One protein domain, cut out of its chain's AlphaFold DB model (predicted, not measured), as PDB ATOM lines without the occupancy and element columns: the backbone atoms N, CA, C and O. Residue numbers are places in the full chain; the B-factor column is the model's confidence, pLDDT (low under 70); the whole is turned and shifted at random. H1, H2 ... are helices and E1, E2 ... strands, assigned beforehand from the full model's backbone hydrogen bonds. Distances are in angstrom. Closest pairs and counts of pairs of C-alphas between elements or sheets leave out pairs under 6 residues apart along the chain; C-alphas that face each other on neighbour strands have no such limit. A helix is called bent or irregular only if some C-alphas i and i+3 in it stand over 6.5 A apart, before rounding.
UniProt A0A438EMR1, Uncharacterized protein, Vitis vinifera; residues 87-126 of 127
ATOM      1  N   PHE A  87      33.967 -41.355 -21.662       72.81
ATOM      2  CA  PHE A  87      32.658 -41.920 -21.968       72.81
ATOM      3  C   PHE A  87      31.967 -42.301 -20.667       72.81
ATOM      4  O   PHE A  87      32.551 -43.006 -19.841       72.81
ATOM      5  N   LEU A  88      30.739 -41.825 -20.488       77.31
ATOM      6  CA  LEU A  88      29.909 -42.145 -19.335       77.31
ATOM      7  C   LEU A  88      28.746 -43.025 -19.784       77.31
ATOM      8  O   LEU A  88      27.884 -42.573 -20.536       77.31
ATOM      9  N   ASP A  89      28.724 -44.270 -19.318       75.00
ATOM     10  CA  ASP A  89      27.541 -45.118 -19.412       75.00
ATOM     11  C   ASP A  89      26.582 -44.718 -18.285       75.00
ATOM     12  O   ASP A  89      26.927 -44.794 -17.102       75.00
ATOM     13  N   VAL A  90      25.404 -44.221 -18.650       70.31
ATOM     14  CA  VAL A  90      24.410 -43.726 -17.688       70.31
ATOM     15  C   VAL A  90      23.502 -44.828 -17.151       70.31
ATOM     16  O   VAL A  90      22.878 -44.634 -16.108       70.31
ATOM     17  N   ASN A  91      23.465 -45.992 -17.805       70.25
ATOM     18  CA  ASN A  91      22.611 -47.112 -17.427       70.25
ATOM     19  C   ASN A  91      22.939 -47.701 -16.036       70.25
ATOM     20  O   ASN A  91      22.022 -48.129 -15.351       70.25
ATOM     21  N   PRO A  92      24.187 -47.678 -15.523       67.19
ATOM     22  CA  PRO A  92      24.448 -47.994 -14.113       67.19
ATOM     23  C   PRO A  92      24.201 -46.827 -13.137       67.19
ATOM     24  O   PRO A  92      24.060 -47.066 -11.938       67.19
ATOM     25  N   LEU A  93      24.146 -45.570 -13.596       67.31
ATOM     26  CA  LEU A  93      23.994 -44.399 -12.709       67.31
ATOM     27  C   LEU A  93      22.558 -44.185 -12.246       67.31
ATOM     28  O   LEU A  93      22.316 -43.611 -11.183       67.31
ATOM     29  N   CYS A  94      21.603 -44.642 -13.047       74.69
ATOM     30  CA  CYS A  94      20.189 -44.524 -12.753       74.69
ATOM     31  C   CYS A  94      19.669 -45.603 -11.811       74.69
ATOM     32  O   CYS A  94      18.462 -45.687 -11.655       74.69
ATOM     33  N   TYR A  95      20.521 -46.389 -11.146       79.94
ATOM     34  CA  TYR A  95      20.081 -47.448 -10.241       79.94
ATOM     35  C   TYR A  95      20.570 -47.238  -8.805       79.94
ATOM     36  O   TYR A  95      21.684 -46.792  -8.540       79.94
ATOM     37  N   THR A  96      19.722 -47.622  -7.853       82.75
ATOM     38  CA  THR A  96      20.115 -47.931  -6.474       82.75
ATOM     39  C   THR A  96      20.058 -49.445  -6.317       82.75
ATOM     40  O   THR A  96      18.976 -50.017  -6.195       82.75
ATOM     41  N   GLY A  97      21.206 -50.123  -6.363       82.56
ATOM     42  CA  GLY A  97      21.225 -51.587  -6.442       82.56
ATOM     43  C   GLY A  97      20.632 -52.070  -7.770       82.56
ATOM     44  O   GLY A  97      21.157 -51.726  -8.822       82.56
ATOM     45  N   ASN A  98      19.537 -52.837  -7.719       82.06
ATOM     46  CA  ASN A  98      18.852 -53.370  -8.908       82.06
ATOM     47  C   ASN A  98      17.585 -52.585  -9.291       82.06
ATOM     48  O   ASN A  98      16.901 -52.958 -10.238       82.06
ATOM     49  N   THR A  99      17.241 -51.523  -8.557       84.69
ATOM     50  CA  THR A  99      16.040 -50.714  -8.820       84.69
ATOM     51  C   THR A  99      16.408 -49.364  -9.429       84.69
ATOM     52  O   THR A  99      17.309 -48.713  -8.886       84.69
ATOM     53  N   PRO A 100      15.721 -48.904 -10.489       85.69
ATOM     54  CA  PRO A 100      15.963 -47.583 -11.051       85.69
ATOM     55  C   PRO A 100      15.579 -46.474 -10.050       85.69
ATOM     56  O   PRO A 100      14.619 -46.599  -9.293       85.69
ATOM     57  N   SER A 101      16.353 -45.392 -10.025       86.00
ATOM     58  CA  SER A 101      16.307 -44.289  -9.068       86.00
ATOM     59  C   SER A 101      16.802 -42.992  -9.717       86.00
ATOM     60  O   SER A 101      17.993 -42.818  -9.991       86.00
ATOM     61  N   LEU A 102      15.886 -42.033  -9.885       85.50
ATOM     62  CA  LEU A 102      16.204 -40.687 -10.379       85.50
ATOM     63  C   LEU A 102      17.106 -39.911  -9.407       85.50
ATOM     64  O   LEU A 102      17.965 -39.140  -9.827       85.50
ATOM     65  N   HIS A 103      16.937 -40.137  -8.103       87.94
ATOM     66  CA  HIS A 103      17.764 -39.505  -7.078       87.94
ATOM     67  C   HIS A 103      19.235 -39.934  -7.199       87.94
ATOM     68  O   HIS A 103      20.137 -39.104  -7.114       87.94
ATOM     69  N   SER A 104      19.479 -41.224  -7.449       84.31
ATOM     70  CA  SER A 104      20.834 -41.758  -7.640       84.31
ATOM     71  C   SER A 104      21.460 -41.223  -8.916       84.31
ATOM     72  O   SER A 104      22.602 -40.771  -8.885       84.31
ATOM     73  N   PHE A 105      20.677 -41.162  -9.997       87.25
ATOM     74  CA  PHE A 105      21.104 -40.524 -11.236       87.25
ATOM     75  C   PHE A 105      21.553 -39.079 -10.994       87.25
ATOM     76  O   PHE A 105      22.692 -38.730 -11.297       87.25
ATOM     77  N   GLY A 106      20.698 -38.255 -10.380       87.00
ATOM     78  CA  GLY A 106      21.012 -36.855 -10.100       87.00
ATOM     79  C   GLY A 106      22.256 -36.685  -9.225       87.00
ATOM     80  O   GLY A 106      23.091 -35.825  -9.503       87.00
ATOM     81  N   HIS A 107      22.428 -37.535  -8.209       86.94
ATOM     82  CA  HIS A 107      23.604 -37.510  -7.341       86.94
ATOM     83  C   HIS A 107      24.904 -37.787  -8.110       86.94
ATOM     84  O   HIS A 107      25.853 -37.003  -8.029       86.94
ATOM     85  N   TRP A 108      24.941 -38.869  -8.892       83.06
ATOM     86  CA  TRP A 108      26.125 -39.237  -9.669       83.06
ATOM     87  C   TRP A 108      26.438 -38.223 -10.764       83.06
ATOM     88  O   TRP A 108      27.598 -37.866 -10.950       83.06
ATOM     89  N   VAL A 109      25.413 -37.703 -11.436       84.00
ATOM     90  CA  VAL A 109      25.553 -36.642 -12.436       84.00
ATOM     91  C   VAL A 109      26.099 -35.359 -11.803       84.00
ATOM     92  O   VAL A 109      27.012 -34.744 -12.350       84.00
ATOM     93  N   SER A 110      25.619 -34.978 -10.616       83.19
ATOM     94  CA  SER A 110      26.139 -33.814  -9.890       83.19
ATOM     95  C   SER A 110      27.618 -33.976  -9.530       83.19
ATOM     96  O   SER A 110      28.404 -33.055  -9.744       83.19
ATOM     97  N   LEU A 111      28.020 -35.136  -9.001       82.44
ATOM     98  CA  LEU A 111      29.427 -35.421  -8.692       82.44
ATOM     99  C   LEU A 111      30.297 -35.385  -9.948       82.44
ATOM    100  O   LEU A 111      31.393 -34.822  -9.953       82.44
ATOM    101  N   PHE A 112      29.775 -35.956 -11.028       80.81
ATOM    102  CA  PHE A 112      30.446 -36.002 -12.306       80.81
ATOM    103  C   PHE A 112      30.725 -34.600 -12.863       80.81
ATOM    104  O   PHE A 112      31.853 -34.297 -13.263       80.81
ATOM    105  N   PHE A 113      29.726 -33.714 -12.821       79.31
ATOM    106  CA  PHE A 113      29.903 -32.335 -13.263       79.31
ATOM    107  C   PHE A 113      30.901 -31.569 -12.391       79.31
ATOM    108  O   PHE A 113      31.711 -30.816 -12.926       79.31
ATOM    109  N   GLN A 114      30.909 -31.806 -11.080       79.12
ATOM    110  CA  GLN A 114      31.810 -31.114 -10.157       79.12
ATOM    111  C   GLN A 114      33.282 -31.511 -10.307       79.12
ATOM    112  O   GLN A 114      34.153 -30.681 -10.067       79.12
ATOM    113  N   GLN A 115      33.579 -32.764 -10.659       72.62
ATOM    114  CA  GLN A 115      34.951 -33.284 -10.589       72.62
ATOM    115  C   GLN A 115      35.563 -33.616 -11.949       72.62
ATOM    116  O   GLN A 115      36.765 -33.443 -12.128       72.62
ATOM    117  N   VAL A 116      34.763 -34.091 -12.904       69.25
ATOM    118  CA  VAL A 116      35.280 -34.642 -14.165       69.25
ATOM    119  C   VAL A 116      35.045 -33.680 -15.327       69.25
ATOM    120  O   VAL A 116      35.953 -33.433 -16.115       69.25
ATOM    121  N   SER A 117      33.863 -33.064 -15.400       67.56
ATOM    122  CA  SER A 117      33.491 -32.226 -16.553       67.56
ATOM    123  C   SER A 117      34.220 -30.879 -16.646       67.56
ATOM    124  O   SER A 117      34.277 -30.281 -17.718       67.56
ATOM    125  N   LEU A 118      34.781 -30.384 -15.534       68.88
ATOM    126  CA  LEU A 118      35.421 -29.064 -15.489       68.88
ATOM    127  C   LEU A 118      36.775 -29.026 -16.208       68.88
ATOM    128  O   LEU A 118      37.240 -27.949 -16.572       68.88
ATOM    129  N   SER A 119      37.419 -30.183 -16.377       70.25
ATOM    130  CA  SER A 119      38.784 -30.268 -16.916       70.25
ATOM    131  C   SER A 119      38.841 -30.894 -18.307       70.25
ATOM    132  O   SER A 119      39.710 -30.531 -19.097       70.25
ATOM    133  N   ASP A 120      37.921 -31.804 -18.625       72.88
ATOM    134  CA  ASP A 120      37.938 -32.589 -19.857       72.88
ATOM    135  C   ASP A 120      36.497 -32.787 -20.390       72.88
ATOM    136  O   ASP A 120      35.564 -32.953 -19.600       72.88
ATOM    137  N   PRO A 121      36.279 -32.781 -21.718       72.69
ATOM    138  CA  PRO A 121      34.967 -33.032 -22.319       72.69
ATOM    139  C   PRO A 121      34.491 -34.479 -22.107       72.69
ATOM    140  O   PRO A 121      35.280 -35.429 -22.112       72.69
ATOM    141  N   VAL A 122      33.172 -34.653 -21.970       73.44
ATOM    142  CA  VAL A 122      32.538 -35.937 -21.637       73.44
ATOM    143  C   VAL A 122      31.399 -36.222 -22.601       73.44
ATOM    144  O   VAL A 122      30.562 -35.356 -22.850       73.44
ATOM    145  N   ILE A 123      31.338 -37.458 -23.090       75.94
ATOM    146  CA  ILE A 123      30.238 -37.968 -23.905       75.94
ATOM    147  C   ILE A 123      29.453 -38.982 -23.069       75.94
ATOM    148  O   ILE A 123      29.971 -40.039 -22.707       75.94
ATOM    149  N   ALA A 124      28.204 -38.654 -22.745       79.50
ATOM    150  CA  ALA A 124      27.295 -39.572 -22.070       79.50
ATOM    151  C   ALA A 124      26.529 -40.405 -23.102       79.50
ATOM    152  O   ALA A 124      25.948 -39.852 -24.037       79.50
ATOM    153  N   LYS A 125      26.522 -41.729 -22.927       70.25
ATOM    154  CA  LYS A 125      25.702 -42.648 -23.718       70.25
ATOM    155  C   LYS A 125      24.427 -42.954 -22.939       70.25
ATOM    156  O   LYS A 125      24.511 -43.530 -21.859       70.25
ATOM    157  N   PHE A 126      23.284 -42.572 -23.501       67.88
ATOM    158  CA  PHE A 126      21.952 -42.994 -23.063       67.88
ATOM    159  C   PHE A 126      21.456 -44.083 -24.021       67.88
ATOM    160  O   PHE A 126      21.583 -43.907 -25.233       67.88
TER     161      PHE A 126
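This is residues 87 to 126 of the 127 residues of an uncharacterized protein of Vitis vinifera (UniProt A0A438EMR1). A short two-stranded parallel ladder, E1 beside E2, makes one long side of a flattened loop of chain, and the single helix H1 makes the other long side, running back opposite to the strands. The links E1 to H1 and H1 to E2 close the two ends of the loop, and the first of them holds a small paired turn at residues 95 to 100. The printed part has 40 residues, with two named strands and one named helix in the order E1, H1, E2; the sheet order is E1, E2, parallel, and the class is mixed, helices and strands. It is only just compact, close to loose, with a radius of gyration of the C-alphas of 10.4 A, and elongated, spanning 31 by 17 by 11 A.

E1 is residues 87 to 89, beginning at C-alpha 87 at (32.658, -41.920, -21.968). E2 is residues 122 to 125, 9.8 A from first to last C-alpha, ending at C-alpha 125 at (25.702, -42.648, -23.718). H1 is residues 102 to 115 and measures 20.2 A, from C-alpha 102 at (16.204, -40.687, -10.379) to C-alpha 115 at (34.951, -33.284, -10.589).

E1 and E2 are parallel neighbours, with 33 degrees between their N-to-C directions. C-alphas 88 and 124 face each other at 4.6 A, and C-alphas 89 and 125 at 5.3 A. N 88 and O 123 are within hydrogen-bond range at 3.0 A, as are N 125 and O 88 at 2.9 A. E1, H1 and E2 form a strand-helix-strand unit, two parallel neighbour strands with a helix between them along the chain, and its crossover is right-handed. H1 is not bent, and every O i to N i+4 pair inside it is within hydrogen-bond range. Between E1 and H1, residues 95 to 96 pair antiparallel with residues 99 to 100.

The two C-alphas farthest apart, those of Thr 99 and Ser 119, are 31.6 A from each other, and both residues are in links. The first and last printed C-alphas, of Phe 87 and Phe 126, are 10.8 A apart. The link E1 to H1, with 12 residues, is long; the link H1 to E2, with 6 residues, is short. The printed part has no cut. Its mean pLDDT is 77.8, and residues 92 to 93, residues 116 to 118 and residue 126 are under 70, where the model's confidence is low.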